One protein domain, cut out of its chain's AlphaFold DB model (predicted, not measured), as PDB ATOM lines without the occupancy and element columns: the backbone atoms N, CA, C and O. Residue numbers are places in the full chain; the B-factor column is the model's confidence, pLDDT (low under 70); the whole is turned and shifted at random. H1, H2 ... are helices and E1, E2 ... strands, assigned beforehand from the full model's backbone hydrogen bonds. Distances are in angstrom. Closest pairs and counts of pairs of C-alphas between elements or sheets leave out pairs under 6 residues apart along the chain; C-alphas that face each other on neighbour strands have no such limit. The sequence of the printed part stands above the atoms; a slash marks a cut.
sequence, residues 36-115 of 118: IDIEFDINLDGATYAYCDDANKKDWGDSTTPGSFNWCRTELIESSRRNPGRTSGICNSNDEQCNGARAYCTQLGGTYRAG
ATOM      1  N   ILE A  36     -29.559   6.313  37.803       88.19
ATOM      2  CA  ILE A  36     -30.472   5.291  37.316       88.19
ATOM      3  C   ILE A  36     -29.836   4.589  36.118       88.19
ATOM      4  O   ILE A  36     -29.241   5.236  35.257       88.19
ATOM      5  N   ASP A  37     -29.974   3.269  36.070       90.44
ATOM      6  CA  ASP A  37     -29.584   2.481  34.902       90.44
ATOM      7  C   ASP A  37     -30.823   2.248  34.030       90.44
ATOM      8  O   ASP A  37     -31.861   1.812  34.525       90.44
ATOM      9  N   ILE A  38     -30.743   2.575  32.742       91.56
ATOM     10  CA  ILE A  38     -31.883   2.541  31.819       91.56
ATOM     11  C   ILE A  38     -31.645   1.483  30.747       91.56
ATOM     12  O   ILE A  38     -30.631   1.504  30.045       91.56
ATOM     13  N   GLU A  39     -32.606   0.585  30.593       91.81
ATOM     14  CA  GLU A  39     -32.626  -0.442  29.556       91.81
ATOM     15  C   GLU A  39     -33.503   0.017  28.379       91.81
ATOM     16  O   GLU A  39     -34.591   0.564  28.570       91.81
ATOM     17  N   PHE A  40     -33.030  -0.189  27.150       92.69
ATOM     18  CA  PHE A  40     -33.797   0.064  25.930       92.69
ATOM     19  C   PHE A  40     -34.180  -1.266  25.287       92.69
ATOM     20  O   PHE A  40     -33.304  -2.032  24.884       92.69
ATOM     21  N   ASP A  41     -35.479  -1.535  25.211       91.44
ATOM     22  CA  ASP A  41     -36.030  -2.852  24.878       91.44
ATOM     23  C   ASP A  41     -37.067  -2.749  23.748       91.44
ATOM     24  O   ASP A  41     -37.743  -1.721  23.591       91.44
ATOM     25  N   ILE A  42     -37.162  -3.806  22.941       90.00
ATOM     26  CA  ILE A  42     -38.142  -3.923  21.862       90.00
ATOM     27  C   ILE A  42     -39.333  -4.721  22.382       90.00
ATOM     28  O   ILE A  42     -39.244  -5.911  22.657       90.00
ATOM     29  N   ASN A  43     -40.495  -4.080  22.464       85.44
ATOM     30  CA  ASN A  43     -41.749  -4.722  22.874       85.44
ATOM     31  C   ASN A  43     -41.728  -5.427  24.248       85.44
ATOM     32  O   ASN A  43     -42.639  -6.208  24.527       85.44
ATOM     33  N   LEU A  44     -40.749  -5.145  25.119       76.94
ATOM     34  CA  LEU A  44     -40.541  -5.860  26.384       76.94
ATOM     35  C   LEU A  44     -40.366  -7.373  26.204       76.94
ATOM     36  O   LEU A  44     -40.713  -8.147  27.103       76.94
ATOM     37  N   ASP A  45     -39.848  -7.805  25.056       73.88
ATOM     38  CA  ASP A  45     -39.571  -9.218  24.796       73.88
ATOM     39  C   ASP A  45     -38.388  -9.742  25.634       73.88
ATOM     40  O   ASP A  45     -38.177 -10.952  25.755       73.88
ATOM     41  N   GLY A  46     -37.674  -8.825  26.293       66.75
ATOM     42  CA  GLY A  46     -36.546  -9.092  27.166       66.75
ATOM     43  C   GLY A  46     -35.198  -8.980  26.461       66.75
ATOM     44  O   GLY A  46     -34.181  -9.198  27.131       66.75
ATOM     45  N   ALA A  47     -35.173  -8.647  25.167       77.50
ATOM     46  CA  ALA A  47     -33.981  -8.326  24.404       77.50
ATOM     47  C   ALA A  47     -33.690  -6.819  24.479       77.50
ATOM     48  O   ALA A  47     -34.201  -5.986  23.730       77.50
ATOM     49  N   THR A  48     -32.782  -6.473  25.384       87.81
ATOM     50  CA  THR A  48     -32.261  -5.115  25.499       87.81
ATOM     51  C   THR A  48     -31.227  -4.845  24.400       87.81
ATOM     52  O   THR A  48     -30.162  -5.469  24.371       87.81
ATOM     53  N   TYR A  49     -31.504  -3.888  23.514       91.06
ATOM     54  CA  TYR A  49     -30.611  -3.521  22.403       91.06
ATOM     55  C   TYR A  49     -29.630  -2.402  22.767       91.06
ATOM     56  O   TYR A  49     -28.599  -2.223  22.119       91.06
ATOM     57  N   ALA A  50     -29.911  -1.634  23.817       93.31
ATOM     58  CA  ALA A  50     -28.998  -0.623  24.332       93.31
ATOM     59  C   ALA A  50     -29.203  -0.391  25.826       93.31
ATOM     60  O   ALA A  50     -30.259  -0.670  26.388       93.31
ATOM     61  N   TYR A  51     -28.188   0.187  26.455       91.44
ATOM     62  CA  TYR A  51     -28.192   0.524  27.870       91.44
ATOM     63  C   TYR A  51     -27.698   1.952  28.069       91.44
ATOM     64  O   TYR A  51     -26.810   2.419  27.348       91.44
ATOM     65  N   CYS A  52     -28.238   2.626  29.074       92.06
ATOM     66  CA  CYS A  52     -27.675   3.844  29.626       92.06
ATOM     67  C   CYS A  52     -27.336   3.597  31.087       92.06
ATOM     68  O   CYS A  52     -28.233   3.511  31.920       92.06
ATOM     69  N   ASP A  53     -26.053   3.467  31.390       89.00
ATOM     70  CA  ASP A  53     -25.621   3.300  32.771       89.00
ATOM     71  C   ASP A  53     -25.412   4.676  33.412       89.00
ATOM     72  O   ASP A  53     -25.012   5.628  32.735       89.00
ATOM     73  N   ASP A  54     -25.608   4.770  34.725       86.44
ATOM     74  CA  ASP A  54     -25.239   5.952  35.514       86.44
ATOM     75  C   ASP A  54     -25.919   7.265  35.064       86.44
ATOM     76  O   ASP A  54     -25.366   8.351  35.256       86.44
ATOM     77  N   ALA A  55     -27.113   7.195  34.465       89.38
ATOM     78  CA  ALA A  55     -27.879   8.384  34.091       89.38
ATOM     79  C   ALA A  55     -28.330   9.151  35.338       89.38
ATOM     80  O   ALA A  55     -28.581   8.554  36.384       89.38
ATOM     81  N   ASN A  56     -28.469  10.471  35.245       88.94
ATOM     82  CA  ASN A  56     -28.924  11.283  36.366       88.94
ATOM     83  C   ASN A  56     -30.401  10.982  36.682       88.94
ATOM     84  O   ASN A  56     -31.290  11.182  35.853       88.94
ATOM     85  N   LYS A  57     -30.677  10.515  37.908       88.31
ATOM     86  CA  LYS A  57     -32.023  10.117  38.348       88.31
ATOM     87  C   LYS A  57     -32.998  11.296  38.400       88.31
ATOM     88  O   LYS A  57     -34.189  11.106  38.154       88.31
ATOM     89  N   LYS A  58     -32.512  12.503  38.707       89.44
ATOM     90  CA  LYS A  58     -33.321  13.726  38.680       89.44
ATOM     91  C   LYS A  58     -33.697  14.091  37.247       89.44
ATOM     92  O   LYS A  58     -34.876  14.293  36.983       89.44
ATOM     93  N   ASP A  59     -32.722  14.119  36.341       91.06
ATOM     94  CA  ASP A  59     -32.980  14.466  34.938       91.06
ATOM     95  C   ASP A  59     -33.903  13.434  34.281       91.06
ATOM     96  O   ASP A  59     -34.798  13.805  33.529       91.06
ATOM     97  N   TRP A  60     -33.767  12.152  34.638       93.00
ATOM     98  CA  TRP A  60     -34.720  11.108  34.260       93.00
ATOM     99  C   TRP A  60     -36.139  11.409  34.754       93.00
ATOM    100  O   TRP A  60     -37.082  11.357  33.968       93.00
ATOM    101  N   GLY A  61     -36.302  11.745  36.037       88.44
ATOM    102  CA  GLY A  61     -37.611  12.053  36.621       88.44
ATOM    103  C   GLY A  61     -38.278  13.301  36.030       88.44
ATOM    104  O   GLY A  61     -39.504  13.350  35.956       88.44
ATOM    105  N   ASP A  62     -37.480  14.273  35.586       88.44
ATOM    106  CA  ASP A  62     -37.951  15.504  34.942       88.44
ATOM    107  C   ASP A  62     -38.138  15.342  33.415       88.44
ATOM    108  O   ASP A  62     -38.739  16.200  32.762       88.44
ATOM    109  N   SER A  63     -37.625  14.257  32.825       88.44
ATOM    110  CA  SER A  63     -37.673  14.014  31.382       88.44
ATOM    111  C   SER A  63     -39.007  13.434  30.904       88.44
ATOM    112  O   SER A  63     -39.715  12.718  31.611       88.44
ATOM    113  N   THR A  64     -39.343  13.715  29.645       90.38
ATOM    114  CA  THR A  64     -40.457  13.077  28.934       90.38
ATOM    115  C   THR A  64     -39.948  11.960  28.032       90.38
ATOM    116  O   THR A  64     -38.847  12.064  27.495       90.38
ATOM    117  N   THR A  65     -40.790  10.955  27.766       90.88
ATOM    118  CA  THR A  65     -40.483   9.902  26.780       90.88
ATOM    119  C   THR A  65     -40.114  10.534  25.424       90.88
ATOM    120  O   THR A  65     -40.940  11.257  24.858       90.88
ATOM    121  N   PRO A  66     -38.910  10.279  24.879       90.69
ATOM    122  CA  PRO A  66     -38.536  10.764  23.552       90.69
ATOM    123  C   PRO A  66     -39.362  10.096  22.451       90.69
ATOM    124  O   PRO A  66     -39.696   8.923  22.559       90.69
ATOM    125  N   GLY A  67     -39.611  10.799  21.341       89.00
ATOM    126  CA  GLY A  67     -40.475  10.303  20.255       89.00
ATOM    127  C   GLY A  67     -40.012   9.012  19.560       89.00
ATOM    128  O   GLY A  67     -40.810   8.373  18.884       89.00
ATOM    129  N   SER A  68     -38.750   8.606  19.733       87.38
ATOM    130  CA  SER A  68     -38.243   7.301  19.280       87.38
ATOM    131  C   SER A  68     -38.778   6.124  20.104       87.38
ATOM    132  O   SER A  68     -38.668   4.980  19.676       87.38
ATOM    133  N   PHE A  69     -39.349   6.379  21.280       93.00
ATOM    134  CA  PHE A  69     -39.836   5.361  22.204       93.00
ATOM    135  C   PHE A  69     -41.344   5.500  22.396       93.00
ATOM    136  O   PHE A  69     -41.893   6.599  22.417       93.00
ATOM    137  N   ASN A  70     -42.018   4.370  22.576       93.56
ATOM    138  CA  ASN A  70     -43.443   4.326  22.884       93.56
ATOM    139  C   ASN A  70     -43.714   4.867  24.295       93.56
ATOM    140  O   ASN A  70     -44.699   5.566  24.520       93.56
ATOM    141  N   TRP A  71     -42.859   4.499  25.251       92.69
ATOM    142  CA  TRP A  71     -42.922   4.939  26.644       92.69
ATOM    143  C   TRP A  71     -41.600   4.632  27.360       92.69
ATOM    144  O   TRP A  71     -40.897   3.685  27.011       92.69
ATOM    145  N   CYS A  72     -41.301   5.412  28.395       93.44
ATOM    146  CA  CYS A  72     -40.207   5.192  29.337       93.44
ATOM    147  C   CYS A  72     -40.755   5.242  30.773       93.44
ATOM    148  O   CYS A  72     -41.595   6.093  31.074       93.44
ATOM    149  N   ARG A  73     -40.322   4.341  31.667       91.38
ATOM    150  CA  ARG A  73     -40.760   4.331  33.077       91.38
ATOM    151  C   ARG A  73     -39.705   3.762  34.016       91.38
ATOM    152  O   ARG A  73     -38.919   2.908  33.618       91.38
ATOM    153  N   THR A  74     -39.722   4.207  35.267       91.44
ATOM    154  CA  THR A  74     -38.936   3.584  36.338       91.44
ATOM    155  C   THR A  74     -39.510   2.202  36.644       91.44
ATOM    156  O   THR A  74     -40.732   2.036  36.716       91.44
ATOM    157  N   GLU A  75     -38.655   1.201  36.810       83.12
ATOM    158  CA  GLU A  75     -39.089  -0.137  37.195       83.12
ATOM    159  C   GLU A  75     -39.497  -0.175  38.675       83.12
ATOM    160  O   GLU A  75     -38.926   0.511  39.521       83.12
ATOM    161  N   LEU A  76     -40.522  -0.973  38.997       66.75
ATOM    162  CA  LEU A  76     -41.064  -1.084  40.362       66.75
ATOM    163  C   LEU A  76     -40.117  -1.804  41.330       66.75
ATOM    164  O   LEU A  76     -40.289  -1.715  42.544       66.75
ATOM    165  N   ILE A  77     -39.152  -2.544  40.795       63.91
ATOM    166  CA  ILE A  77     -38.136  -3.255  41.557       63.91
ATOM    167  C   ILE A  77     -36.819  -2.556  41.238       63.91
ATOM    168  O   ILE A  77     -36.407  -2.549  40.083       63.91
ATOM    169  N   GLU A  78     -36.179  -1.959  42.249       62.41
ATOM    170  CA  GLU A  78     -34.848  -1.347  42.131       62.41
ATOM    171  C   GLU A  78     -33.794  -2.438  41.919       62.41
ATOM    172  O   GLU A  78     -33.085  -2.880  42.826       62.41
ATOM    173  N   SER A  79     -33.773  -2.989  40.717       56.34
ATOM    174  CA  SER A  79     -32.882  -4.060  40.312       56.34
ATOM    175  C   SER A  79     -32.728  -3.980  38.810       56.34
ATOM    176  O   SER A  79     -33.386  -4.722  38.083       56.34
ATOM    177  N   SER A  80     -31.834  -3.108  38.338       62.00
ATOM    178  CA  SER A  80     -31.392  -3.245  36.949       62.00
ATOM    179  C   SER A  80     -30.850  -4.663  36.759       62.00
ATOM    180  O   SER A  80     -30.182  -5.208  37.652       62.00
ATOM    181  N   ARG A  81     -31.118  -5.288  35.606       64.25
ATOM    182  CA  ARG A  81     -30.649  -6.660  35.346       64.25
ATOM    183  C   ARG A  81     -29.122  -6.749  35.396       64.25
ATOM    184  O   ARG A  81     -28.568  -7.813  35.654       64.25
ATOM    185  N   ARG A  82     -28.448  -5.620  35.150       65.31
ATOM    186  CA  ARG A  82     -26.987  -5.478  35.142       65.31
ATOM    187  C   ARG A  82     -26.395  -5.131  36.508       65.31
ATOM    188  O   ARG A  82     -25.351  -5.673  36.858       65.31
ATOM    189  N   ASN A  83     -27.046  -4.253  37.260       66.94
ATOM    190  CA  ASN A  83     -26.608  -3.761  38.565       66.94
ATOM    191  C   ASN A  83     -27.736  -3.962  39.595       66.94
ATOM    192  O   ASN A  83     -28.542  -3.052  39.841       66.94
ATOM    193  N   PRO A  84     -27.810  -5.161  40.198       66.19
ATOM    194  CA  PRO A  84     -28.797  -5.465  41.223       66.19
ATOM    195  C   PRO A  84     -28.710  -4.475  42.392       66.19
ATOM    196  O   PRO A  84     -27.615  -4.148  42.851       66.19
ATOM    197  N   GLY A  85     -29.861  -4.014  42.886       69.00
ATOM    198  CA  GLY A  85     -29.940  -3.062  44.000       69.00
ATOM    199  C   GLY A  85     -29.819  -1.583  43.614       69.00
ATOM    200  O   GLY A  85     -29.793  -0.740  44.506       69.00
ATOM    201  N   ARG A  86     -29.757  -1.255  42.316       73.44
ATOM    202  CA  ARG A  86     -29.848   0.124  41.810       73.44
ATOM    203  C   ARG A  86     -31.236   0.422  41.268       73.44
ATOM    204  O   ARG A  86     -31.885  -0.461  40.708       73.44
ATOM    205  N   THR A  87     -31.657   1.682  41.374       83.94
ATOM    206  CA  THR A  87     -32.828   2.169  40.642       83.94
ATOM    207  C   THR A  87     -32.627   1.908  39.151       83.94
ATOM    208  O   THR A  87     -31.575   2.239  38.598       83.94
ATOM    209  N   SER A  88     -33.643   1.343  38.506       87.62
ATOM    210  CA  SER A  88     -33.626   1.067  37.077       87.62
ATOM    211  C   SER A  88     -34.825   1.666  36.363       87.62
ATOM    212  O   SER A  88     -35.888   1.901  36.947       87.62
ATOM    213  N   GLY A  89     -34.629   1.965  35.087       91.44
ATOM    214  CA  GLY A  89     -35.656   2.427  34.174       91.44
ATOM    215  C   GLY A  89     -35.662   1.582  32.914       91.44
ATOM    216  O   GLY A  89     -34.678   0.938  32.565       91.44
ATOM    217  N   ILE A  90     -36.781   1.612  32.206       91.88
ATOM    218  CA  ILE A  90     -36.917   0.935  30.924       91.88
ATOM    219  C   ILE A  90     -37.635   1.832  29.927       91.88
ATOM    220  O   ILE A  90     -38.635   2.476  30.259       91.88
ATOM    221  N   CYS A  91     -37.105   1.874  28.710       93.50
ATOM    222  CA  CYS A  91     -37.679   2.546  27.556       93.50
ATOM    223  C   CYS A  91     -38.035   1.507  26.495       93.50
ATOM    224  O   CYS A  91     -37.174   0.775  26.011       93.50
ATOM    225  N   ASN A  92     -39.311   1.467  26.127       93.44
ATOM    226  CA  ASN A  92     -39.852   0.529  25.154       93.44
ATOM    227  C   ASN A  92     -40.011   1.195  23.786       93.44
ATOM    228  O   ASN A  92     -40.610   2.269  23.688       93.44
ATOM    229  N   SER A  93     -39.572   0.529  22.724       92.06
ATOM    230  CA  SER A  93     -39.808   0.921  21.328       92.06
ATOM    231  C   SER A  93     -40.341  -0.257  20.504       92.06
ATOM    232  O   SER A  93     -40.326  -1.398  20.959       92.06
ATOM    233  N   ASN A  94     -40.858   0.024  19.302       89.69
ATOM    234  CA  ASN A  94     -41.295  -1.025  18.365       89.69
ATOM    235  C   ASN A  94     -40.125  -1.625  17.569       89.69
ATOM    236  O   ASN A  94     -40.215  -2.767  17.134       89.69
ATOM    237  N   ASP A  95     -39.047  -0.854  17.403       89.88
ATOM    238  CA  ASP A  95     -37.852  -1.195  16.627       89.88
ATOM    239  C   ASP A  95     -36.585  -0.784  17.394       89.88
ATOM    240  O   ASP A  95     -36.661  -0.041  18.380       89.88
ATOM    241  N   GLU A  96     -35.412  -1.208  16.916       91.00
ATOM    242  CA  GLU A  96     -34.111  -0.756  17.423       91.00
ATOM    243  C   GLU A  96     -33.907   0.743  17.153       91.00
ATOM    244  O   GLU A  96     -33.921   1.209  16.013       91.00
ATOM    245  N   GLN A  97     -33.681   1.520  18.213       92.75
ATOM    246  CA  GLN A  97     -33.516   2.976  18.139       92.75
ATOM    247  C   GLN A  97     -32.147   3.403  18.673       92.75
ATOM    248  O   GLN A  97     -32.053   4.287  19.520       92.75
ATOM    249  N   CYS A  98     -31.058   2.793  18.189       92.69
ATOM    250  CA  CYS A  98     -29.704   2.995  18.729       92.69
ATOM    251  C   CYS A  98     -29.297   4.474  18.854       92.69
ATOM    252  O   CYS A  98     -28.758   4.889  19.880       92.69
ATOM    253  N   ASN A  99     -29.596   5.291  17.836       94.25
ATOM    254  CA  ASN A  99     -29.290   6.725  17.859       94.25
ATOM    255  C   ASN A  99     -30.175   7.495  18.845       94.25
ATOM    256  O   ASN A  99     -29.672   8.372  19.545       94.25
ATOM    257  N   GLY A 100     -31.464   7.149  18.935       93.88
ATOM    258  CA  GLY A 100     -32.380   7.725  19.920       93.88
ATOM    259  C   GLY A 100     -31.954   7.385  21.347       93.88
ATOM    260  O   GLY A 100     -31.876   8.270  22.194       93.88
ATOM    261  N   ALA A 101     -31.573   6.129  21.589       95.12
ATOM    262  CA  ALA A 101     -31.073   5.645  22.874       95.12
ATOM    263  C   ALA A 101     -29.765   6.334  23.268       95.12
ATOM    264  O   ALA A 101     -29.615   6.779  24.405       95.12
ATOM    265  N   ARG A 102     -28.835   6.495  22.320       95.94
ATOM    266  CA  ARG A 102     -27.581   7.218  22.551       95.94
ATOM    267  C   ARG A 102     -27.821   8.684  22.871       95.94
ATOM    268  O   ARG A 102     -27.317   9.158  23.883       95.94
ATOM    269  N   ALA A 103     -28.597   9.380  22.042       95.25
ATOM    270  CA  ALA A 103     -28.894  10.795  22.239       95.25
ATOM    271  C   ALA A 103     -29.582  11.038  23.586       95.25
ATOM    272  O   ALA A 103     -29.181  11.926  24.334       95.25
ATOM    273  N   TYR A 104     -30.567  10.204  23.919       95.06
ATOM    274  CA  TYR A 104     -31.287  10.318  25.176       95.06
ATOM    275  C   TYR A 104     -30.397  10.003  26.381       95.06
ATOM    276  O   TYR A 104     -30.382  10.758  27.348       95.06
ATOM    277  N   CYS A 105     -29.571   8.960  26.302       94.00
ATOM    278  CA  CYS A 105     -28.619   8.647  27.360       94.00
ATOM    279  C   CYS A 105     -27.631   9.793  27.620       94.00
ATOM    280  O   CYS A 105     -27.394  10.172  28.765       94.00
ATOM    281  N   THR A 106     -27.092  10.391  26.554       92.94
ATOM    282  CA  THR A 106     -26.205  11.555  26.659       92.94
ATOM    283  C   THR A 106     -26.921  12.766  27.253       92.94
ATOM    284  O   THR A 106     -26.335  13.457  28.083       92.94
ATOM    285  N   GLN A 107     -28.181  13.011  26.880       92.94
ATOM    286  CA  GLN A 107     -28.989  14.087  27.460       92.94
ATOM    287  C   GLN A 107     -29.141  13.931  28.979       92.94
ATOM    288  O   GLN A 107     -29.082  14.922  29.697       92.94
ATOM    289  N   LEU A 108     -29.307  12.699  29.460       91.06
ATOM    290  CA  LEU A 108     -29.435  12.384  30.885       91.06
ATOM    291  C   LEU A 108     -28.084  12.329  31.624       91.06
ATOM    292  O   LEU A 108     -28.039  11.957  32.796       91.06
ATOM    293  N   GLY A 109     -26.971  12.636  30.948       87.56
ATOM    294  CA  GLY A 109     -25.626  12.589  31.528       87.56
ATOM    295  C   GLY A 109     -25.103  11.177  31.823       87.56
ATOM    296  O   GLY A 109     -24.119  11.028  32.550       87.56
ATOM    297  N   GLY A 110     -25.753  10.147  31.275       88.38
ATOM    298  CA  GLY A 110     -25.362   8.754  31.457       88.38
ATOM    299  C   GLY A 110     -24.311   8.278  30.454       88.38
ATOM    300  O   GLY A 110     -23.921   8.974  29.510       88.38
ATOM    301  N   THR A 111     -23.860   7.044  30.652       90.56
ATOM    302  CA  THR A 111     -22.905   6.348  29.789       90.56
ATOM    303  C   THR A 111     -23.640   5.370  28.884       90.56
ATOM    304  O   THR A 111     -24.138   4.334  29.327       90.56
ATOM    305  N   TYR A 112     -23.683   5.680  27.589       92.38
ATOM    306  CA  TYR A 112     -24.315   4.806  26.606       92.38
ATOM    307  C   TYR A 112     -23.485   3.540  26.384       92.38
ATOM    308  O   TYR A 112     -22.285   3.617  26.100       92.38
ATOM    309  N   ARG A 113     -24.144   2.380  26.398       89.94
ATOM    310  CA  ARG A 113     -23.580   1.125  25.896       89.94
ATOM    311  C   ARG A 113     -24.489   0.498  24.857       89.94
ATOM    312  O   ARG A 113     -25.676   0.282  25.094       89.94
ATOM    313  N   ALA A 114     -23.884   0.150  23.731       89.69
ATOM    314  CA  ALA A 114     -24.510  -0.698  22.738       89.69
ATOM    315  C   ALA A 114     -24.752  -2.101  23.319       89.69
ATOM    316  O   ALA A 114     -23.861  -2.676  23.951       89.69
ATOM    317  N   GLY A 115     -25.970  -2.616  23.154       82.50
ATOM    318  CA  GLY A 115     -26.284  -4.034  23.300       82.50
ATOM    319  C   GLY A 115     -26.177  -4.738  21.948       82.50
ATOM    320  O   GLY A 115     -25.681  -4.178  20.978       82.50
TER     321      GLY A 115
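What this domain is: This is residues 36 to 115 of the 118 residues of an uncharacterized protein of Podila verticillata NRRL 6337 (UniProt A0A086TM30). What would one see first in this model? One twisted sheet of five strands makes a wall, with both helices over one of its faces and no named helix over the other. The longer helix H2 runs along E2, the short H1 sits over E4 near the end of the sheet where E1 begins, and the unnamed residues 75 to 87 loop round that same end. What is it made of, and how large is it? The printed part has 80 residues with two named helices and five named strands, in the order E1 E2 H1 E3 E4 H2 E5. The sheet is mixed, with the order E3 E4 E1 E2 E5, and the class is mixed, helices and strands. The whole is compact, with a radius of gyration of the C-alphas of 10.9 A, and rounded, with spans of 28 by 24 by 20 A.

Where its parts are: Where does the first strand lie? E1 is residues 36 to 42, 19.6 A from first to last C-alpha, and C-alpha 36 is at (-30.472, 5.291, 37.316). What comes next? E2 is residues 48 to 56, 20.0 A long, and bends by 54 degrees at residue 53. H1, residues 57 to 62, follows with no residue between, and C-alpha 62 is at (-37.951, 15.504, 34.942). What makes up the rest? E3 is residues 71 to 74, and E4 is residues 88 to 93, 16.9 A long. H2 is residues 98 to 107, 14.1 A long. E5 is residues 111 to 114 and ends with C-alpha 114 at (-24.510, -0.698, 22.738).

How they stand to each other: How does E1 stand to its neighbours? E1 and E2 are a hairpin, antiparallel at 159 degrees, with N 38 and O 52 at 2.8 A, within hydrogen-bond range. On the other side of E1, E4 is its parallel neighbour at 25 degrees, with N 39 and O 89 within hydrogen-bond range at 2.9 A. Which strands are at the edges? E3 is an edge strand and makes a hairpin with E4, antiparallel at 169 degrees, with N 73 and O 90 within range at 2.9 A. E5, the other edge strand, is antiparallel to E2 at 175 degrees, with N 53 and O 111 at 2.9 A. Where are the helices? H2 is on the sheet at a height of 8.3 A, over E2 and along it at 3 degrees on the local plane; its closest C-alphas to E2 are those of Cys 105 and Cys 52, 5.4 A apart. H1 is on the same face at a height of 9.6 A, over E4 and slantwise to it at 38 degrees on the local plane, and is only just apart from H2, with the closest C-alphas 8.5 A apart. In both helices every O i to N i+4 pair is within hydrogen-bond range. Which units do they form? E2, H1, E3 and E4, H2, E5 are split strand-helix-strand units, two strands running the same way with other strands between them in the sheet, and both crossovers are right-handed.

The domain as a whole: How far does it reach? The two C-alphas farthest apart are those of Gly 67 and Gly 85, at 29.2 A. Is there a cut, and which link is long? The printed part has no cut from 36 to 115, and the link from E3 to E4, 13 residues, is long. Where is confidence low? The mean pLDDT of the printed part is 86.4, and residue 46 and residues 76 to 85 are under 70.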